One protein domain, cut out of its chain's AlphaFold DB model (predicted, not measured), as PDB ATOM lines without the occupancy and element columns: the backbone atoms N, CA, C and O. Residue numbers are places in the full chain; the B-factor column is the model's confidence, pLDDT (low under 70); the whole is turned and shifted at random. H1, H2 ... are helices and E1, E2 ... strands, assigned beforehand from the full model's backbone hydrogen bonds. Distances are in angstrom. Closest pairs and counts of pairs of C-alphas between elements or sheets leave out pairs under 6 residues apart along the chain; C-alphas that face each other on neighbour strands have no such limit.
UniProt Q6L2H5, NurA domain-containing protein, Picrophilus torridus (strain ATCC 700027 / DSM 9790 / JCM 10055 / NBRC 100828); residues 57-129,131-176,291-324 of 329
ATOM      1  N   LEU A  57     -41.513  21.434  -3.337       96.88
ATOM      2  CA  LEU A  57     -40.188  21.116  -2.822       96.88
ATOM      3  C   LEU A  57     -39.363  20.530  -3.965       96.88
ATOM      4  O   LEU A  57     -39.871  19.696  -4.704       96.88
ATOM      5  N   ALA A  58     -38.101  20.914  -4.089       97.44
ATOM      6  CA  ALA A  58     -37.136  20.203  -4.924       97.44
ATOM      7  C   ALA A  58     -36.021  19.634  -4.053       97.44
ATOM      8  O   ALA A  58     -35.606  20.290  -3.097       97.44
ATOM      9  N   VAL A  59     -35.547  18.434  -4.376       97.88
ATOM     10  CA  VAL A  59     -34.428  17.779  -3.695       97.88
ATOM     11  C   VAL A  59     -33.365  17.381  -4.710       97.88
ATOM     12  O   VAL A  59     -33.690  16.933  -5.808       97.88
ATOM     13  N   ASP A  60     -32.110  17.559  -4.320       97.38
ATOM     14  CA  ASP A  60     -30.951  17.091  -5.073       97.38
ATOM     15  C   ASP A  60     -29.791  16.804  -4.111       97.38
ATOM     16  O   ASP A  60     -29.780  17.250  -2.950       97.38
ATOM     17  N   SER A  61     -28.805  16.055  -4.584       97.44
ATOM     18  CA  SER A  61     -27.641  15.643  -3.820       97.44
ATOM     19  C   SER A  61     -26.326  15.886  -4.552       97.44
ATOM     20  O   SER A  61     -26.240  16.157  -5.744       97.44
ATOM     21  N   SER A  62     -25.240  15.875  -3.787       97.25
ATOM     22  CA  SER A  62     -23.892  15.972  -4.322       97.25
ATOM     23  C   SER A  62     -22.972  15.084  -3.517       97.25
ATOM     24  O   SER A  62     -23.109  14.953  -2.295       97.25
ATOM     25  N   ILE A  63     -21.998  14.519  -4.213       96.50
ATOM     26  CA  ILE A  63     -20.977  13.664  -3.642       96.50
ATOM     27  C   ILE A  63     -19.593  14.194  -3.984       96.50
ATOM     28  O   ILE A  63     -19.345  14.756  -5.051       96.50
ATOM     29  N   PHE A  64     -18.690  14.029  -3.035       94.25
ATOM     30  CA  PHE A  64     -17.264  14.170  -3.207       94.25
ATOM     31  C   PHE A  64     -16.633  12.880  -2.711       94.25
ATOM     32  O   PHE A  64     -16.804  12.514  -1.549       94.25
ATOM     33  N   SER A  65     -15.885  12.213  -3.573       92.12
ATOM     34  CA  SER A  65     -15.096  11.053  -3.197       92.12
ATOM     35  C   SER A  65     -13.646  11.257  -3.576       92.12
ATOM     36  O   SER A  65     -13.305  12.037  -4.474       92.12
ATOM     37  N   ARG A  66     -12.768  10.584  -2.837       87.44
ATOM     38  CA  ARG A  66     -11.344  10.642  -3.099       87.44
ATOM     39  C   ARG A  66     -10.615   9.418  -2.590       87.44
ATOM     40  O   ARG A  66     -10.740   9.051  -1.423       87.44
ATOM     41  N   GLN A  67      -9.805   8.828  -3.461       88.00
ATOM     42  CA  GLN A  67      -8.946   7.717  -3.079       88.00
ATOM     43  C   GLN A  67      -7.772   8.217  -2.229       88.00
ATOM     44  O   GLN A  67      -7.053   9.144  -2.609       88.00
ATOM     45  N   LEU A  68      -7.587   7.584  -1.077       86.50
ATOM     46  CA  LEU A  68      -6.488   7.810  -0.150       86.50
ATOM     47  C   LEU A  68      -5.261   6.994  -0.571       86.50
ATOM     48  O   LEU A  68      -5.361   6.005  -1.297       86.50
ATOM     49  N   TYR A  69      -4.084   7.365  -0.064       83.12
ATOM     50  CA  TYR A  69      -2.840   6.638  -0.348       83.12
ATOM     51  C   TYR A  69      -2.862   5.177   0.135       83.12
ATOM     52  O   TYR A  69      -2.095   4.363  -0.369       83.12
ATOM     53  N   SER A  70      -3.731   4.845   1.097       85.62
ATOM     54  CA  SER A  70      -3.953   3.481   1.584       85.62
ATOM     55  C   SER A  70      -4.731   2.597   0.603       85.62
ATOM     56  O   SER A  70      -4.851   1.402   0.844       85.62
ATOM     57  N   GLY A  71      -5.282   3.163  -0.474       85.94
ATOM     58  CA  GLY A  71      -6.174   2.476  -1.410       85.94
ATOM     59  C   GLY A  71      -7.660   2.633  -1.074       85.94
ATOM     60  O   GLY A  71      -8.478   2.559  -1.988       85.94
ATOM     61  N   MET A  72      -7.993   2.944   0.185       90.69
ATOM     62  CA  MET A  72      -9.365   3.226   0.630       90.69
ATOM     63  C   MET A  72      -9.916   4.514   0.006       90.69
ATOM     64  O   MET A  72      -9.160   5.385  -0.430       90.69
ATOM     65  N   VAL A  73     -11.234   4.683   0.026       91.38
ATOM     66  CA  VAL A  73     -11.919   5.855  -0.528       91.38
ATOM     67  C   VAL A  73     -12.600   6.643   0.582       91.38
ATOM     68  O   VAL A  73     -13.460   6.126   1.291       91.38
ATOM     69  N   PHE A  74     -12.236   7.918   0.719       91.88
ATOM     70  CA  PHE A  74     -12.979   8.868   1.537       91.88
ATOM     71  C   PHE A  74     -14.152   9.419   0.731       91.88
ATOM     72  O   PHE A  74     -13.947   9.963  -0.353       91.88
ATOM     73  N   ILE A  75     -15.365   9.298   1.258       94.44
ATOM     74  CA  ILE A  75     -16.595   9.764   0.619       94.44
ATOM     75  C   ILE A  75     -17.281  10.760   1.548       94.44
ATOM     76  O   ILE A  75     -17.423  10.512   2.743       94.44
ATOM     77  N   MET A  76     -17.733  11.875   0.986       95.75
ATOM     78  CA  MET A  76     -18.642  12.833   1.603       95.75
ATOM     79  C   MET A  76     -19.816  13.057   0.662       95.75
ATOM     80  O   MET A  76     -19.624  13.426  -0.492       95.75
ATOM     81  N   ALA A  77     -21.030  12.909   1.162       97.44
ATOM     82  CA  ALA A  77     -22.238  13.170   0.402       97.44
ATOM     83  C   ALA A  77     -23.179  14.068   1.203       97.44
ATOM     84  O   ALA A  77     -23.232  14.012   2.436       97.44
ATOM     85  N   ARG A  78     -23.924  14.920   0.502       97.88
ATOM     86  CA  ARG A  78     -24.961  15.768   1.092       97.88
ATOM     87  C   ARG A  78     -26.163  15.847   0.171       97.88
ATOM     88  O   ARG A  78     -25.982  15.894  -1.038       97.88
ATOM     89  N   ALA A  79     -27.360  15.910   0.742       98.31
ATOM     90  CA  ALA A  79     -28.579  16.202  -0.006       98.31
ATOM     91  C   ALA A  79     -29.317  17.367   0.632       98.31
ATOM     92  O   ALA A  79     -29.407  17.467   1.865       98.31
ATOM     93  N   TYR A  80     -29.771  18.283  -0.215       98.00
ATOM     94  CA  TYR A  80     -30.496  19.479   0.182       98.00
ATOM     95  C   TYR A  80     -31.900  19.390  -0.399       98.00
ATOM     96  O   TYR A  80     -32.081  18.914  -1.517       98.00
ATOM     97  N   SER A  81     -32.881  19.886   0.342       97.00
ATOM     98  CA  SER A  81     -34.195  20.192  -0.206       97.00
ATOM     99  C   SER A  81     -34.420  21.696  -0.153       97.00
ATOM    100  O   SER A  81     -33.852  22.392   0.691       97.00
ATOM    101  N   PHE A  82     -35.222  22.215  -1.073       95.94
ATOM    102  CA  PHE A  82     -35.533  23.633  -1.142       95.94
ATOM    103  C   PHE A  82     -37.002  23.866  -1.482       95.94
ATOM    104  O   PHE A  82     -37.510  23.361  -2.484       95.94
ATOM    105  N   SER A  83     -37.666  24.681  -0.663       92.75
ATOM    106  CA  SER A  83     -38.983  25.243  -0.959       92.75
ATOM    107  C   SER A  83     -39.073  26.676  -0.447       92.75
ATOM    108  O   SER A  83     -39.216  26.912   0.752       92.75
ATOM    109  N   ASN A  84     -38.990  27.656  -1.350       83.25
ATOM    110  CA  ASN A  84     -39.027  29.094  -1.054       83.25
ATOM    111  C   ASN A  84     -38.048  29.548   0.050       83.25
ATOM    112  O   ASN A  84     -36.955  30.014  -0.249       83.25
ATOM    113  N   LYS A  85     -38.443  29.468   1.327       78.31
ATOM    114  CA  LYS A  85     -37.628  29.872   2.489       78.31
ATOM    115  C   LYS A  85     -37.120  28.696   3.323       78.31
ATOM    116  O   LYS A  85     -36.365  28.912   4.266       78.31
ATOM    117  N   PHE A  86     -37.540  27.481   2.999       85.38
ATOM    118  CA  PHE A  86     -37.250  26.292   3.775       85.38
ATOM    119  C   PHE A  86     -36.168  25.455   3.093       85.38
ATOM    120  O   PHE A  86     -36.232  25.219   1.883       85.38
ATOM    121  N   VAL A  87     -35.164  25.047   3.871       92.75
ATOM    122  CA  VAL A  87     -34.038  24.230   3.408       92.75
ATOM    123  C   VAL A  87     -33.770  23.136   4.425       92.75
ATOM    124  O   VAL A  87     -33.334  23.443   5.534       92.75
ATOM    125  N   GLU A  88     -33.937  21.878   4.025       96.19
ATOM    126  CA  GLU A  88     -33.457  20.740   4.812       96.19
ATOM    127  C   GLU A  88     -32.133  20.221   4.288       96.19
ATOM    128  O   GLU A  88     -31.796  20.365   3.111       96.19
ATOM    129  N   LYS A  89     -31.359  19.622   5.197       96.69
ATOM    130  CA  LYS A  89     -30.026  19.103   4.894       96.69
ATOM    131  C   LYS A  89     -29.820  17.720   5.498       96.69
ATOM    132  O   LYS A  89     -30.157  17.435   6.655       96.69
ATOM    133  N   THR A  90     -29.187  16.863   4.717       97.50
ATOM    134  CA  THR A  90     -28.626  15.586   5.159       97.50
ATOM    135  C   THR A  90     -27.166  15.516   4.727       97.50
ATOM    136  O   THR A  90     -26.762  16.123   3.735       97.50
ATOM    137  N   PHE A  91     -26.350  14.831   5.521       97.44
ATOM    138  CA  PHE A  91     -24.918  14.687   5.290       97.44
ATOM    139  C   PHE A  91     -24.483  13.291   5.726       97.44
ATOM    140  O   PHE A  91     -24.975  12.779   6.732       97.44
ATOM    141  N   SER A  92     -23.562  12.704   4.976       96.38
ATOM    142  CA  SER A  92     -22.869  11.470   5.324       96.38
ATOM    143  C   SER A  92     -21.405  11.599   4.932       96.38
ATOM    144  O   SER A  92     -21.091  12.177   3.891       96.38
ATOM    145  N   ALA A  93     -20.513  11.054   5.749       95.19
ATOM    146  CA  ALA A  93     -19.111  10.916   5.402       95.19
ATOM    147  C   ALA A  93     -18.543   9.626   5.989       95.19
ATOM    148  O   ALA A  93     -18.933   9.218   7.083       95.19
ATOM    149  N   GLY A  94     -17.604   9.014   5.276       93.25
ATOM    150  CA  GLY A  94     -16.963   7.778   5.706       93.25
ATOM    151  C   GLY A  94     -15.742   7.434   4.865       93.25
ATOM    152  O   GLY A  94     -15.499   8.033   3.817       93.25
ATOM    153  N   ILE A  95     -14.960   6.473   5.352       92.69
ATOM    154  CA  ILE A  95     -13.847   5.868   4.621       92.69
ATOM    155  C   ILE A  95     -14.231   4.418   4.358       92.69
ATOM    156  O   ILE A  95     -14.590   3.704   5.293       92.69
ATOM    157  N   TYR A  96     -14.152   4.002   3.101       93.81
ATOM    158  CA  TYR A  96     -14.626   2.700   2.649       93.81
ATOM    159  C   TYR A  96     -13.545   1.984   1.847       93.81
ATOM    160  O   TYR A  96     -12.762   2.616   1.136       93.81
ATOM    161  N   ASP A  97     -13.513   0.662   1.954       92.81
ATOM    162  CA  ASP A  97     -12.722  -0.194   1.077       92.81
ATOM    163  C   ASP A  97     -13.620  -0.645  -0.079       92.81
ATOM    164  O   ASP A  97     -14.498  -1.485   0.107       92.81
ATOM    165  N   LEU A  98     -13.493   0.023  -1.229       91.12
ATOM    166  CA  LEU A  98     -14.358  -0.162  -2.395       91.12
ATOM    167  C   LEU A  98     -13.511  -0.213  -3.659       91.12
ATOM    168  O   LEU A  98     -12.656   0.649  -3.886       91.12
ATOM    169  N   ASN A  99     -13.807  -1.170  -4.533       89.44
ATOM    170  CA  ASN A  99     -13.262  -1.156  -5.884       89.44
ATOM    171  C   ASN A  99     -13.973  -0.091  -6.759       89.44
ATOM    172  O   ASN A  99     -15.035   0.414  -6.386       89.44
ATOM    173  N   PRO A 100     -13.440   0.273  -7.943       86.88
ATOM    174  CA  PRO A 100     -14.017   1.342  -8.766       86.88
ATOM    175  C   PRO A 100     -15.481   1.132  -9.192       86.88
ATOM    176  O   PRO A 100     -16.221   2.104  -9.350       86.88
ATOM    177  N   MET A 101     -15.909  -0.118  -9.390       87.56
ATOM    178  CA  MET A 101     -17.290  -0.437  -9.769       87.56
ATOM    179  C   MET A 101     -18.232  -0.305  -8.568       87.56
ATOM    180  O   MET A 101     -19.298   0.302  -8.686       87.56
ATOM    181  N   GLU A 102     -17.825  -0.830  -7.412       91.44
ATOM    182  CA  GLU A 102     -18.559  -0.688  -6.150       91.44
ATOM    183  C   GLU A 102     -18.676   0.774  -5.737       91.44
ATOM    184  O   GLU A 102     -19.763   1.202  -5.363       91.44
ATOM    185  N   LEU A 103     -17.593   1.548  -5.871       91.81
ATOM    186  CA  LEU A 103     -17.578   2.977  -5.580       91.81
ATOM    187  C   LEU A 103     -18.663   3.703  -6.373       91.81
ATOM    188  O   LEU A 103     -19.506   4.363  -5.777       91.81
ATOM    189  N   ARG A 104     -18.698   3.523  -7.698       91.31
ATOM    190  CA  ARG A 104     -19.692   4.185  -8.554       91.31
ATOM    191  C   ARG A 104     -21.126   3.836  -8.150       91.31
ATOM    192  O   ARG A 104     -21.979   4.719  -8.098       91.31
ATOM    193  N   ASN A 105     -21.402   2.560  -7.882       92.56
ATOM    194  CA  ASN A 105     -22.740   2.123  -7.477       92.56
ATOM    195  C   ASN A 105     -23.110   2.666  -6.094       92.56
ATOM    196  O   ASN A 105     -24.226   3.147  -5.896       92.56
ATOM    197  N   PHE A 106     -22.171   2.626  -5.150       94.50
ATOM    198  CA  PHE A 106     -22.393   3.130  -3.805       94.50
ATOM    199  C   PHE A 106     -22.614   4.641  -3.787       94.50
ATOM    200  O   PHE A 106     -23.500   5.108  -3.081       94.50
ATOM    201  N   GLU A 107     -21.861   5.402  -4.578       95.12
ATOM    202  CA  GLU A 107     -22.022   6.849  -4.694       95.12
ATOM    203  C   GLU A 107     -23.436   7.235  -5.132       95.12
ATOM    204  O   GLU A 107     -24.057   8.088  -4.496       95.12
ATOM    205  N   ILE A 108     -23.961   6.571  -6.169       94.81
ATOM    206  CA  ILE A 108     -25.330   6.780  -6.665       94.81
ATOM    207  C   ILE A 108     -26.344   6.469  -5.563       94.81
ATOM    208  O   ILE A 108     -27.164   7.317  -5.215       94.81
ATOM    209  N   LEU A 109     -26.250   5.287  -4.952       96.19
ATOM    210  CA  LEU A 109     -27.206   4.869  -3.928       96.19
ATOM    211  C   LEU A 109     -27.131   5.733  -2.663       96.19
ATOM    212  O   LEU A 109     -28.152   5.986  -2.027       96.19
ATOM    213  N   LEU A 110     -25.939   6.193  -2.274       97.00
ATOM    214  CA  LEU A 110     -25.748   7.063  -1.115       97.00
ATOM    215  C   LEU A 110     -26.372   8.440  -1.350       97.00
ATOM    216  O   LEU A 110     -27.026   8.970  -0.451       97.00
ATOM    217  N   MET A 111     -26.186   9.002  -2.544       97.81
ATOM    218  CA  MET A 111     -26.827  10.243  -2.979       97.81
ATOM    219  C   MET A 111     -28.355  10.131  -2.905       97.81
ATOM    220  O   MET A 111     -28.997  10.871  -2.156       97.81
ATOM    221  N   GLU A 112     -28.917   9.116  -3.556       97.94
ATOM    222  CA  GLU A 112     -30.356   8.846  -3.562       97.94
ATOM    223  C   GLU A 112     -30.918   8.584  -2.150       97.94
ATOM    224  O   GLU A 112     -31.978   9.099  -1.788       97.94
ATOM    225  N   HIS A 113     -30.197   7.839  -1.301       98.06
ATOM    226  CA  HIS A 113     -30.581   7.606   0.099       98.06
ATOM    227  C   HIS A 113     -30.665   8.904   0.899       98.06
ATOM    228  O   HIS A 113     -31.585   9.108   1.697       98.06
ATOM    229  N   LEU A 114     -29.693   9.799   0.706       98.50
ATOM    230  CA  LEU A 114     -29.667  11.086   1.388       98.50
ATOM    231  C   LEU A 114     -30.804  11.995   0.925       98.50
ATOM    232  O   LEU A 114     -31.350  12.712   1.769       98.50
ATOM    233  N   GLU A 115     -31.192  11.934  -0.348       98.56
ATOM    234  CA  GLU A 115     -32.384  12.613  -0.866       98.56
ATOM    235  C   GLU A 115     -33.650  12.065  -0.216       98.56
ATOM    236  O   GLU A 115     -34.441  12.854   0.298       98.56
ATOM    237  N   HIS A 116     -33.809  10.735  -0.126       98.50
ATOM    238  CA  HIS A 116     -34.960  10.127   0.551       98.50
ATOM    239  C   HIS A 116     -35.076  10.615   2.004       98.50
ATOM    240  O   HIS A 116     -36.143  11.043   2.450       98.50
ATOM    241  N   LYS A 117     -33.954  10.625   2.741       98.56
ATOM    242  CA  LYS A 117     -33.895  11.167   4.109       98.56
ATOM    243  C   LYS A 117     -34.235  12.658   4.157       98.56
ATOM    244  O   LYS A 117     -34.894  13.101   5.095       98.56
ATOM    245  N   CYS A 118     -33.774  13.435   3.180       97.81
ATOM    246  CA  CYS A 118     -34.017  14.874   3.113       97.81
ATOM    247  C   CYS A 118     -35.499  15.183   2.852       97.81
ATOM    248  O   CYS A 118     -36.082  16.049   3.510       97.81
ATOM    249  N   VAL A 119     -36.138  14.416   1.966       98.19
ATOM    250  CA  VAL A 119     -37.579  14.495   1.703       98.19
ATOM    251  C   VAL A 119     -38.378  14.154   2.959       98.19
ATOM    252  O   VAL A 119     -39.249  14.933   3.335       98.19
ATOM    253  N   ILE A 120     -38.050  13.058   3.655       98.25
ATOM    254  CA  ILE A 120     -38.720  12.674   4.913       98.25
ATOM    255  C   ILE A 120     -38.674  13.817   5.933       98.25
ATOM    256  O   ILE A 120     -39.726  14.241   6.407       98.25
ATOM    257  N   LYS A 121     -37.483  14.373   6.201       97.62
ATOM    258  CA  LYS A 121     -37.326  15.520   7.114       97.62
ATOM    259  C   LYS A 121     -38.169  16.720   6.685       97.62
ATOM    260  O   LYS A 121     -38.790  17.380   7.509       97.62
ATOM    261  N   SER A 122     -38.223  16.987   5.382       96.94
ATOM    262  CA  SER A 122     -39.001  18.107   4.850       96.94
ATOM    263  C   SER A 122     -40.500  17.913   5.082       96.94
ATOM    264  O   SER A 122     -41.181  18.847   5.499       96.94
ATOM    265  N   ILE A 123     -41.005  16.698   4.853       96.31
ATOM    266  CA  ILE A 123     -42.412  16.320   5.045       96.31
ATOM    267  C   ILE A 123     -42.828  16.359   6.531       96.31
ATOM    268  O   ILE A 123     -44.002  16.591   6.844       96.31
ATOM    269  N   GLU A 124     -41.896  16.099   7.452       95.31
ATOM    270  CA  GLU A 124     -42.128  16.196   8.901       95.31
ATOM    271  C   GLU A 124     -42.358  17.649   9.339       95.31
ATOM    272  O   GLU A 124     -43.227  17.898  10.173       95.31
ATOM    273  N   ASN A 125     -41.646  18.595   8.726       92.19
ATOM    274  CA  ASN A 125     -41.638  19.998   9.142       92.19
ATOM    275  C   ASN A 125     -42.671  20.870   8.417       92.19
ATOM    276  O   ASN A 125     -43.177  21.826   8.998       92.19
ATOM    277  N   GLU A 126     -42.995  20.557   7.164       93.12
ATOM    278  CA  GLU A 126     -43.835  21.407   6.319       93.12
ATOM    279  C   GLU A 126     -44.776  20.600   5.419       93.12
ATOM    280  O   GLU A 126     -44.592  19.407   5.157       93.12
ATOM    281  N   ARG A 127     -45.817  21.275   4.919       92.44
ATOM    282  CA  ARG A 127     -46.756  20.695   3.950       92.44
ATOM    283  C   ARG A 127     -46.415  21.134   2.532       92.44
ATOM    284  O   ARG A 127     -46.313  22.334   2.272       92.44
ATOM    285  N   TYR A 128     -46.386  20.168   1.618       94.38
ATOM    286  CA  TYR A 128     -46.169  20.363   0.185       94.38
ATOM    287  C   TYR A 128     -47.320  19.775  -0.629       94.38
ATOM    288  O   TYR A 128     -48.045  18.911  -0.142       94.38
ATOM    289  N   ASP A 129     -47.485  20.255  -1.857       92.69
ATOM    290  CA  ASP A 129     -48.371  19.642  -2.851       92.69
ATOM    291  C   ASP A 129     -47.574  18.685  -3.748       92.69
ATOM    292  O   ASP A 129     -48.023  17.575  -4.031       92.69
ATOM    293  N   ILE A 131     -43.386  17.226  -4.738       96.94
ATOM    294  CA  ILE A 131     -41.954  17.079  -4.461       96.94
ATOM    295  C   ILE A 131     -41.253  16.610  -5.728       96.94
ATOM    296  O   ILE A 131     -41.562  15.546  -6.257       96.94
ATOM    297  N   PHE A 132     -40.309  17.417  -6.200       97.44
ATOM    298  CA  PHE A 132     -39.463  17.140  -7.348       97.44
ATOM    299  C   PHE A 132     -38.180  16.466  -6.895       97.44
ATOM    300  O   PHE A 132     -37.478  16.987  -6.028       97.44
ATOM    301  N   ILE A 133     -37.889  15.320  -7.497       97.31
ATOM    302  CA  ILE A 133     -36.713  14.503  -7.212       97.31
ATOM    303  C   ILE A 133     -35.951  14.326  -8.523       97.31
ATOM    304  O   ILE A 133     -36.544  13.918  -9.526       97.31
ATOM    305  N   ASP A 134     -34.655  14.639  -8.531       93.75
ATOM    306  CA  ASP A 134     -33.829  14.413  -9.717       93.75
ATOM    307  C   ASP A 134     -33.576  12.908  -9.935       93.75
ATOM    308  O   ASP A 134     -33.351  12.129  -9.002       93.75
ATOM    309  N   GLY A 135     -33.663  12.471 -11.187       93.00
ATOM    310  CA  GLY A 135     -33.504  11.071 -11.575       93.00
ATOM    311  C   GLY A 135     -34.820  10.303 -11.738       93.00
ATOM    312  O   GLY A 135     -35.912  10.857 -11.746       93.00
ATOM    313  N   SER A 136     -34.704   8.991 -11.952       93.00
ATOM    314  CA  SER A 136     -35.807   8.110 -12.363       93.00
ATOM    315  C   SER A 136     -36.229   7.189 -11.225       93.00
ATOM    316  O   SER A 136     -35.410   6.428 -10.708       93.00
ATOM    317  N   TYR A 137     -37.522   7.176 -10.892       94.56
ATOM    318  CA  TYR A 137     -38.065   6.237  -9.906       94.56
ATOM    319  C   TYR A 137     -37.878   4.782 -10.348       94.56
ATOM    320  O   TYR A 137     -37.503   3.920  -9.555       94.56
ATOM    321  N   LYS A 138     -38.076   4.505 -11.643       91.81
ATOM    322  CA  LYS A 138     -37.884   3.162 -12.202       91.81
ATOM    323  C   LYS A 138     -36.439   2.684 -12.054       91.81
ATOM    324  O   LYS A 138     -36.212   1.515 -11.753       91.81
ATOM    325  N   SER A 139     -35.467   3.577 -12.238       90.75
ATOM    326  CA  SER A 139     -34.053   3.246 -12.034       90.75
ATOM    327  C   SER A 139     -33.774   2.898 -10.572       90.75
ATOM    328  O   SER A 139     -33.124   1.886 -10.322       90.75
ATOM    329  N   ARG A 140     -34.365   3.646  -9.629       93.75
ATOM    330  CA  ARG A 140     -34.256   3.370  -8.188       93.75
ATOM    331  C   ARG A 140     -34.813   1.998  -7.806       93.75
ATOM    332  O   ARG A 140     -34.199   1.267  -7.036       93.75
ATOM    333  N   LEU A 141     -35.937   1.593  -8.401       91.75
ATOM    334  CA  LEU A 141     -36.499   0.250  -8.203       91.75
ATOM    335  C   LEU A 141     -35.581  -0.862  -8.729       91.75
ATOM    336  O   LEU A 141     -35.462  -1.914  -8.101       91.75
ATOM    337  N   ASN A 142     -34.901  -0.633  -9.854       89.81
ATOM    338  CA  ASN A 142     -34.000  -1.624 -10.447       89.81
ATOM    339  C   ASN A 142     -32.765  -1.913  -9.579       89.81
ATOM    340  O   ASN A 142     -32.135  -2.958  -9.759       89.81
ATOM    341  N   HIS A 143     -32.443  -1.047  -8.610       90.06
ATOM    342  CA  HIS A 143     -31.378  -1.301  -7.640       90.06
ATOM    343  C   HIS A 143     -31.648  -2.506  -6.735       90.06
ATOM    344  O   HIS A 143     -30.714  -3.008  -6.119       90.06
ATOM    345  N   PHE A 144     -32.882  -3.024  -6.693       84.50
ATOM    346  CA  PHE A 144     -33.206  -4.239  -5.939       84.50
ATOM    347  C   PHE A 144     -32.387  -5.450  -6.414       84.50
ATOM    348  O   PHE A 144     -32.133  -6.370  -5.647       84.50
ATOM    349  N   ASN A 145     -31.930  -5.422  -7.669       80.38
ATOM    350  CA  ASN A 145     -31.122  -6.481  -8.267       80.38
ATOM    351  C   ASN A 145     -29.609  -6.301  -8.045       80.38
ATOM    352  O   ASN A 145     -28.825  -7.086  -8.575       80.38
ATOM    353  N   ILE A 146     -29.178  -5.258  -7.328       82.50
ATOM    354  CA  ILE A 146     -27.760  -5.004  -7.057       82.50
ATOM    355  C   ILE A 146     -27.377  -5.680  -5.739       82.50
ATOM    356  O   ILE A 146     -27.835  -5.273  -4.673       82.50
ATOM    357  N   ASP A 147     -26.482  -6.668  -5.807       81.44
ATOM    358  CA  ASP A 147     -25.809  -7.214  -4.622       81.44
ATOM    359  C   ASP A 147     -24.592  -6.339  -4.284       81.44
ATOM    360  O   ASP A 147     -23.480  -6.580  -4.754       81.44
ATOM    361  N   LEU A 148     -24.823  -5.258  -3.532       84.81
ATOM    362  CA  LEU A 148     -23.764  -4.373  -3.045       84.81
ATOM    363  C   LEU A 148     -23.476  -4.682  -1.574       84.81
ATOM    364  O   LEU A 148     -24.300  -4.407  -0.701       84.81
ATOM    365  N   LYS A 149     -22.283  -5.218  -1.299       82.69
ATOM    366  CA  LYS A 149     -21.798  -5.492   0.059       82.69
ATOM    367  C   LYS A 149     -20.661  -4.543   0.380       82.69
ATOM    368  O   LYS A 149     -19.593  -4.632  -0.211       82.69
ATOM    369  N   ILE A 150     -20.908  -3.636   1.314       84.25
ATOM    370  CA  ILE A 150     -19.930  -2.641   1.742       84.25
ATOM    371  C   ILE A 150     -19.434  -3.066   3.117       84.25
ATOM    372  O   ILE A 150     -20.256  -3.128   4.035       84.25
ATOM    373  N   PRO A 151     -18.133  -3.357   3.283       82.00
ATOM    374  CA  PRO A 151     -17.584  -3.694   4.590       82.00
ATOM    375  C   PRO A 151     -17.919  -2.619   5.634       82.00
ATOM    376  O   PRO A 151     -17.654  -1.433   5.421       82.00
ATOM    377  N   GLY A 152     -18.520  -3.030   6.752       82.12
ATOM    378  CA  GLY A 152     -18.963  -2.134   7.826       82.12
ATOM    379  C   GLY A 152     -20.248  -1.354   7.528       82.12
ATOM    380  O   GLY A 152     -20.609  -0.463   8.298       82.12
ATOM    381  N   ASN A 153     -20.926  -1.645   6.416       86.25
ATOM    382  CA  ASN A 153     -22.228  -1.080   6.066       86.25
ATOM    383  C   ASN A 153     -23.088  -2.106   5.305       86.25
ATOM    384  O   ASN A 153     -23.692  -1.823   4.269       86.25
ATOM    385  N   GLU A 154     -23.120  -3.336   5.814       88.81
ATOM    386  CA  GLU A 154     -23.784  -4.475   5.181       88.81
ATOM    387  C   GLU A 154     -25.315  -4.312   5.140       88.81
ATOM    388  O   GLU A 154     -25.978  -4.881   4.273       88.81
ATOM    389  N   SER A 155     -25.891  -3.508   6.041       91.12
ATOM    390  CA  SER A 155     -27.326  -3.193   6.081       91.12
ATOM    391  C   SER A 155     -27.758  -2.114   5.087       91.12
ATOM    392  O   SER A 155     -28.962  -1.872   4.953       91.12
ATOM    393  N   PHE A 156     -26.822  -1.479   4.372       93.31
ATOM    394  CA  PHE A 156     -27.088  -0.278   3.582       93.31
ATOM    395  C   PHE A 156     -28.248  -0.433   2.591       93.31
ATOM    396  O   PHE A 156     -29.127   0.424   2.541       93.31
ATOM    397  N   MET A 157     -28.302  -1.538   1.839       94.25
ATOM    398  CA  MET A 157     -29.375  -1.765   0.860       94.25
ATOM    399  C   MET A 157     -30.753  -1.891   1.523       94.25
ATOM    400  O   MET A 157     -31.742  -1.355   1.022       94.25
ATOM    401  N   SER A 158     -30.825  -2.548   2.683       93.19
ATOM    402  CA  SER A 158     -32.064  -2.646   3.462       93.19
ATOM    403  C   SER A 158     -32.502  -1.270   3.969       93.19
ATOM    404  O   SER A 158     -33.668  -0.891   3.837       93.19
ATOM    405  N   GLU A 159     -31.558  -0.474   4.473       95.12
ATOM    406  CA  GLU A 159     -31.821   0.896   4.916       95.12
ATOM    407  C   GLU A 159     -32.271   1.805   3.772       95.12
ATOM    408  O   GLU A 159     -33.202   2.593   3.960       95.12
ATOM    409  N   TYR A 160     -31.645   1.689   2.599       96.62
ATOM    410  CA  TYR A 160     -32.005   2.418   1.385       96.62
ATOM    411  C   TYR A 160     -33.477   2.184   1.029       96.62
ATOM    412  O   TYR A 160     -34.260   3.136   0.956       96.62
ATOM    413  N   PHE A 161     -33.887   0.918   0.886       96.12
ATOM    414  CA  PHE A 161     -35.260   0.579   0.499       96.12
ATOM    415  C   PHE A 161     -36.271   0.878   1.600       96.12
ATOM    416  O   PHE A 161     -37.360   1.375   1.310       96.12
ATOM    417  N   SER A 162     -35.917   0.635   2.862       97.06
ATOM    418  CA  SER A 162     -36.751   1.007   4.008       97.06
ATOM    419  C   SER A 162     -37.015   2.516   4.034       97.06
ATOM    420  O   SER A 162     -38.158   2.952   4.189       97.06
ATOM    421  N   THR A 163     -35.985   3.325   3.777       98.19
ATOM    422  CA  THR A 163     -36.100   4.790   3.728       98.19
ATOM    423  C   THR A 163     -36.916   5.251   2.522       98.19
ATOM    424  O   THR A 163     -37.788   6.105   2.677       98.19
ATOM    425  N   MET A 164     -36.701   4.668   1.340       97.56
ATOM    426  CA  MET A 164     -37.496   4.970   0.144       97.56
ATOM    427  C   MET A 164     -38.983   4.647   0.363       97.56
ATOM    428  O   MET A 164     -39.846   5.477   0.083       97.56
ATOM    429  N   ASN A 165     -39.293   3.478   0.929       96.31
ATOM    430  CA  ASN A 165     -40.668   3.083   1.241       96.31
ATOM    431  C   ASN A 165     -41.297   4.007   2.289       96.31
ATOM    432  O   ASN A 165     -42.427   4.449   2.103       96.31
ATOM    433  N   LYS A 166     -40.557   4.358   3.351       97.94
ATOM    434  CA  LYS A 166     -41.015   5.330   4.355       97.94
ATOM    435  C   LYS A 166     -41.354   6.675   3.704       97.94
ATOM    436  O   LYS A 166     -42.414   7.226   3.983       97.94
ATOM    437  N   MET A 167     -40.491   7.180   2.822       97.75
ATOM    438  CA  MET A 167     -40.721   8.423   2.081       97.75
ATOM    439  C   MET A 167     -42.017   8.362   1.259       97.75
ATOM    440  O   MET A 167     -42.835   9.276   1.343       97.75
ATOM    441  N   ILE A 168     -42.217   7.283   0.494       96.12
ATOM    442  CA  ILE A 168     -43.408   7.092  -0.347       96.12
ATOM    443  C   ILE A 168     -44.677   7.023   0.509       96.12
ATOM    444  O   ILE A 168     -45.648   7.716   0.208       96.12
ATOM    445  N   SER A 169     -44.665   6.243   1.594       95.19
ATOM    446  CA  SER A 169     -45.812   6.125   2.500       95.19
ATOM    447  C   SER A 169     -46.176   7.468   3.132       95.19
ATOM    448  O   SER A 169     -47.332   7.877   3.068       95.19
ATOM    449  N   MET A 170     -45.188   8.206   3.651       96.38
ATOM    450  CA  MET A 170     -45.418   9.522   4.261       96.38
ATOM    451  C   MET A 170     -45.957  10.550   3.262       96.38
ATOM    452  O   MET A 170     -46.829  11.349   3.608       96.38
ATOM    453  N   ALA A 171     -45.455  10.540   2.023       95.38
ATOM    454  CA  ALA A 171     -45.980  11.387   0.958       95.38
ATOM    455  C   ALA A 171     -47.442  11.033   0.645       95.38
ATOM    456  O   ALA A 171     -48.301  11.918   0.616       95.38
ATOM    457  N   GLY A 172     -47.744   9.738   0.507       92.69
ATOM    458  CA  GLY A 172     -49.093   9.234   0.260       92.69
ATOM    459  C   GLY A 172     -50.092   9.604   1.360       92.69
ATOM    460  O   GLY A 172     -51.176  10.099   1.049       92.69
ATOM    461  N   GLU A 173     -49.723   9.434   2.631       93.31
ATOM    462  CA  GLU A 173     -50.550   9.786   3.800       93.31
ATOM    463  C   GLU A 173     -50.889  11.281   3.862       93.31
ATOM    464  O   GLU A 173     -51.979  11.665   4.286       93.31
ATOM    465  N   LYS A 174     -49.973  12.141   3.403       93.12
ATOM    466  CA  LYS A 174     -50.162  13.600   3.370       93.12
ATOM    467  C   LYS A 174     -50.742  14.114   2.048       93.12
ATOM    468  O   LYS A 174     -50.936  15.322   1.906       93.12
ATOM    469  N   GLY A 175     -51.047  13.221   1.104       91.50
ATOM    470  CA  GLY A 175     -51.594  13.571  -0.208       91.50
ATOM    471  C   GLY A 175     -50.625  14.363  -1.091       91.50
ATOM    472  O   GLY A 175     -51.079  15.215  -1.860       91.50
ATOM    473  N   ILE A 176     -49.324  14.105  -0.937       93.75
ATOM    474  CA  ILE A 176     -48.218  14.735  -1.661       93.75
ATOM    475  C   ILE A 176     -47.867  13.886  -2.883       93.75
ATOM    476  O   ILE A 176     -47.693  12.671  -2.769       93.75
ATOM    477  N   ARG A 291     -27.530  23.852  -7.563       94.31
ATOM    478  CA  ARG A 291     -26.519  24.881  -7.316       94.31
ATOM    479  C   ARG A 291     -26.124  25.000  -5.853       94.31
ATOM    480  O   ARG A 291     -24.959  25.336  -5.595       94.31
ATOM    481  N   MET A 292     -27.067  24.787  -4.941       94.56
ATOM    482  CA  MET A 292     -26.833  24.854  -3.501       94.56
ATOM    483  C   MET A 292     -26.059  23.638  -2.995       94.56
ATOM    484  O   MET A 292     -25.172  23.793  -2.154       94.56
ATOM    485  N   VAL A 293     -26.385  22.447  -3.497       95.94
ATOM    486  CA  VAL A 293     -25.849  21.189  -2.977       95.94
ATOM    487  C   VAL A 293     -24.457  20.871  -3.523       95.94
ATOM    488  O   VAL A 293     -23.656  20.254  -2.824       95.94
ATOM    489  N   LYS A 294     -24.095  21.368  -4.712       95.25
ATOM    490  CA  LYS A 294     -22.776  21.138  -5.328       95.25
ATOM    491  C   LYS A 294     -21.599  21.489  -4.421       95.25
ATOM    492  O   LYS A 294     -21.438  22.644  -4.016       95.25
ATOM    493  N   PHE A 295     -20.729  20.512  -4.165       92.75
ATOM    494  CA  PHE A 295     -19.430  20.753  -3.537       92.75
ATOM    495  C   PHE A 295     -18.581  21.687  -4.404       92.75
ATOM    496  O   PHE A 295     -18.316  21.419  -5.578       92.75
ATOM    497  N   ARG A 296     -18.135  22.814  -3.841       92.00
ATOM    498  CA  ARG A 296     -17.264  23.756  -4.562       92.00
ATOM    499  C   ARG A 296     -15.805  23.427  -4.278       92.00
ATOM    500  O   ARG A 296     -15.439  23.218  -3.129       92.00
ATOM    501  N   LYS A 297     -14.938  23.477  -5.297       87.75
ATOM    502  CA  LYS A 297     -13.495  23.198  -5.141       87.75
ATOM    503  C   LYS A 297     -12.874  23.961  -3.966       87.75
ATOM    504  O   LYS A 297     -12.231  23.365  -3.111       87.75
ATOM    505  N   LYS A 298     -13.147  25.268  -3.875       89.00
ATOM    506  CA  LYS A 298     -12.659  26.128  -2.786       89.00
ATOM    507  C   LYS A 298     -13.137  25.662  -1.407       89.00
ATOM    508  O   LYS A 298     -12.372  25.758  -0.455       89.00
ATOM    509  N   GLU A 299     -14.382  25.205  -1.303       91.38
ATOM    510  CA  GLU A 299     -14.985  24.695  -0.069       91.38
ATOM    511  C   GLU A 299     -14.338  23.364   0.331       91.38
ATOM    512  O   GLU A 299     -13.841  23.228   1.444       91.38
ATOM    513  N   VAL A 300     -14.260  22.410  -0.598       89.56
ATOM    514  CA  VAL A 300     -13.644  21.099  -0.355       89.56
ATOM    515  C   VAL A 300     -12.183  21.245   0.059       89.56
ATOM    516  O   VAL A 300     -11.798  20.764   1.122       89.56
ATOM    517  N   GLU A 301     -11.374  21.946  -0.736       86.88
ATOM    518  CA  GLU A 301      -9.933  22.044  -0.503       86.88
ATOM    519  C   GLU A 301      -9.594  22.868   0.741       86.88
ATOM    520  O   GLU A 301      -8.749  22.458   1.530       86.88
ATOM    521  N   ASN A 302     -10.237  24.025   0.946       89.19
ATOM    522  CA  ASN A 302      -9.822  24.940   2.015       89.19
ATOM    523  C   ASN A 302     -10.521  24.699   3.349       89.19
ATOM    524  O   ASN A 302      -9.988  25.127   4.371       89.19
ATOM    525  N   LEU A 303     -11.693  24.059   3.358       92.19
ATOM    526  CA  LEU A 303     -12.425  23.784   4.591       92.19
ATOM    527  C   LEU A 303     -12.346  22.308   4.956       92.19
ATOM    528  O   LEU A 303     -11.760  21.977   5.984       92.19
ATOM    529  N   TYR A 304     -12.912  21.429   4.126       91.31
ATOM    530  CA  TYR A 304     -13.049  20.013   4.470       91.31
ATOM    531  C   TYR A 304     -11.697  19.300   4.547       91.31
ATOM    532  O   TYR A 304     -11.385  18.720   5.584       91.31
ATOM    533  N   MET A 305     -10.864  19.399   3.506       88.62
ATOM    534  CA  MET A 305      -9.567  18.710   3.476       88.62
ATOM    535  C   MET A 305      -8.610  19.262   4.536       88.62
ATOM    536  O   MET A 305      -8.057  18.495   5.312       88.62
ATOM    537  N   ARG A 306      -8.490  20.591   4.671       89.44
ATOM    538  CA  ARG A 306      -7.648  21.187   5.730       89.44
ATOM    539  C   ARG A 306      -8.120  20.829   7.134       89.44
ATOM    540  O   ARG A 306      -7.305  20.651   8.033       89.44
ATOM    541  N   THR A 307      -9.433  20.749   7.348       93.06
ATOM    542  CA  THR A 307      -9.977  20.330   8.645       93.06
ATOM    543  C   THR A 307      -9.681  18.859   8.898       93.06
ATOM    544  O   THR A 307      -9.278  18.526  10.007       93.06
ATOM    545  N   PHE A 308      -9.805  18.006   7.880       90.12
ATOM    546  CA  PHE A 308      -9.403  16.607   7.965       90.12
ATOM    547  C   PHE A 308      -7.926  16.479   8.356       90.12
ATOM    548  O   PHE A 308      -7.624  15.826   9.350       90.12
ATOM    549  N   GLU A 309      -7.015  17.155   7.654       91.44
ATOM    550  CA  GLU A 309      -5.573  17.115   7.948       91.44
ATOM    551  C   GLU A 309      -5.266  17.621   9.359       91.44
ATOM    552  O   GLU A 309      -4.516  16.997  10.105       91.44
ATOM    553  N   ARG A 310      -5.899  18.731   9.760       94.50
ATOM    554  CA  ARG A 310      -5.719  19.326  11.089       94.50
ATOM    555  C   ARG A 310      -6.213  18.417  12.213       94.50
ATOM    556  O   ARG A 310      -5.596  18.398  13.271       94.50
ATOM    557  N   LEU A 311      -7.341  17.731  12.021       93.94
ATOM    558  CA  LEU A 311      -7.945  16.882  13.054       93.94
ATOM    559  C   LEU A 311      -7.318  15.486  13.111       93.94
ATOM    560  O   LEU A 311      -7.231  14.913  14.191       93.94
ATOM    561  N   THR A 312      -6.891  14.938  11.973       89.50
ATOM    562  CA  THR A 312      -6.298  13.590  11.904       89.50
ATOM    563  C   THR A 312      -4.780  13.597  12.062       89.50
ATOM    564  O   THR A 312      -4.202  12.566  12.395       89.50
ATOM    565  N   GLY A 313      -4.120  14.730  11.803       90.25
ATOM    566  CA  GLY A 313      -2.663  14.815  11.702       90.25
ATOM    567  C   GLY A 313      -2.094  14.162  10.436       90.25
ATOM    568  O   GLY A 313      -0.876  14.077  10.294       90.25
ATOM    569  N   ILE A 314      -2.949  13.697   9.518       84.94
ATOM    570  CA  ILE A 314      -2.553  12.978   8.305       84.94
ATOM    571  C   ILE A 314      -2.750  13.899   7.097       84.94
ATOM    572  O   ILE A 314      -3.879  14.325   6.843       84.94
ATOM    573  N   PRO A 315      -1.691  14.191   6.317       81.62
ATOM    574  CA  PRO A 315      -1.821  14.948   5.080       81.62
ATOM    575  C   PRO A 315      -2.724  14.237   4.070       81.62
ATOM    576  O   PRO A 315      -2.642  13.020   3.873       81.62
ATOM    577  N   PHE A 316      -3.550  15.009   3.372       78.06
ATOM    578  CA  PHE A 316      -4.435  14.499   2.343       78.06
ATOM    579  C   PHE A 316      -3.657  14.377   1.024       78.06
ATOM    580  O   PHE A 316      -3.681  15.261   0.163       78.06
ATOM    581  N   TYR A 317      -2.918  13.277   0.861       71.06
ATOM    582  CA  TYR A 317      -2.127  13.036  -0.347       71.06
ATOM    583  C   TYR A 317      -3.020  12.802  -1.571       71.06
ATOM    584  O   TYR A 317      -3.856  11.904  -1.588       71.06
ATOM    585  N   GLU A 318      -2.803  13.580  -2.634       64.19
ATOM    586  CA  GLU A 318      -3.473  13.339  -3.915       64.19
ATOM    587  C   GLU A 318      -2.920  12.077  -4.591       64.19
ATOM    588  O   GLU A 318      -1.701  11.962  -4.775       64.19
ATOM    589  N   SER A 319      -3.803  11.178  -5.039       63.72
ATOM    590  CA  SER A 319      -3.415  10.062  -5.905       63.72
ATOM    591  C   SER A 319      -2.842  10.582  -7.238       63.72
ATOM    592  O   SER A 319      -3.144  11.693  -7.690       63.72
ATOM    593  N   ARG A 320      -2.001   9.784  -7.917       57.62
ATOM    594  CA  ARG A 320      -1.462  10.162  -9.244       57.62
ATOM    595  C   ARG A 320      -2.568  10.385 -10.289       57.62
ATOM    596  O   ARG A 320      -2.352  11.178 -11.205       57.62
ATOM    597  N   GLY A 321      -3.710   9.705 -10.165       59.81
ATOM    598  CA  GLY A 321      -4.863   9.851 -11.063       59.81
ATOM    599  C   GLY A 321      -5.526  11.224 -10.936       59.81
ATOM    600  O   GLY A 321      -5.693  11.918 -11.939       59.81
ATOM    601  N   ASP A 322      -5.770  11.673  -9.703       59.59
ATOM    602  CA  ASP A 322      -6.388  12.977  -9.420       59.59
ATOM    603  C   ASP A 322      -5.540  14.151  -9.926       59.59
ATOM    604  O   ASP A 322      -6.067  15.154 -10.413       59.59
ATOM    605  N   ARG A 323      -4.207  14.023  -9.852       57.00
ATOM    606  CA  ARG A 323      -3.274  15.042 -10.362       57.00
ATOM    607  C   ARG A 323      -3.375  15.219 -11.877       57.00
ATOM    608  O   ARG A 323      -3.219  16.336 -12.362       57.00
ATOM    609  N   ARG A 324      -3.639  14.140 -12.624       49.66
ATOM    610  CA  ARG A 324      -3.771  14.175 -14.092       49.66
ATOM    611  C   ARG A 324      -5.125  14.728 -14.534       49.66
ATOM    612  O   ARG A 324      -5.169  15.475 -15.505       49.66
TER     613      ARG A 324
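This is residues 57 to 129, 131 to 176 and 291 to 324 of the 329 residues of the protein "NurA domain-containing protein" of Picrophilus torridus (strain ATCC 700027 / DSM 9790 / JCM 10055 / NBRC 100828) (UniProt Q6L2H5). A twisted sheet with three long strands, E1, E2 and E3, curls round the long helix H1, and H3 packs on H1, running the same way. The short helix H2 is near both, while H4 and H5 lie away from these helices, toward the far end of the printed part. You have 153 printed residues, with five named helices and four named strands that follow along the chain as E1 E2 E3 H1 E4 H2 H3 H4 H5; the class is mixed, helices and strands. The sheet runs E3 E2 E1 E4 and is mixed too. The whole is compact, with a radius of gyration of the C-alphas of 16.8 A and spans of 50 by 37 by 26 A.

Begin with E1, residues 57 to 67, E2, residues 73 to 83, and E3, residues 86 to 96: a meander, each strand the antiparallel neighbour of the one before, in two hairpins. Look for N 62 and O 78 at 2.8 A between E1 and E2, and N 77 and O 92 at 2.8 A between E2 and E3. H1, residues 100 to 125, is on the sheet, making two layers, helix on one face; its closest C-alphas to E2 are those of Glu 115 and Ala 79, 5.3 A. E4, residues 131 to 134, is an edge strand parallel to E1, with N 132 and O 57 at 2.8 A. H2, residues 137 to 145, is near H1 and near H3, residues 156 to 173. H3 touches H1 at a shallow tilt of 30 degrees; the closest C-alphas are those of Ile 120 and Met 167, 5.5 A. H4, residues 297 to 312, is only just apart from E1, closest 8.3 A, and so is H5, residues 320 to 324, closest 8.4 A. In H1 and H3 every O i to N i+4 pair is within hydrogen-bond range; H2 has 3 of 5, H4 10 of 12, and H5 0 of 1, with 1 of 2 O i to N i+3 pairs.

Find C-alpha 57 at (-40.188, 21.116, -2.822); from there E1 runs 34.0 A to C-alpha 67. E2 is 33.3 A long and E3 32.7 A. From C-alpha 100 at (-14.017, 1.342, -8.766), H1 runs 37.8 A. E4 and H2 are short; H3 is 25.5 A and H4 20.8 A long. H5 ends at C-alpha 324, (-3.771, 14.175, -14.092).

The C-alphas farthest apart, those of Gly 175 and Arg 320, are 51.1 A apart. Residue 130 is not printed, with 7.1 A between C-alphas 129 and 131; residues 177 to 290 are not printed, with 24.6 A between C-alphas 176 and 291. Of the links that are printed whole, none is long. The mean pLDDT of the printed part is 90.9; residues 318 to 324 are under 70.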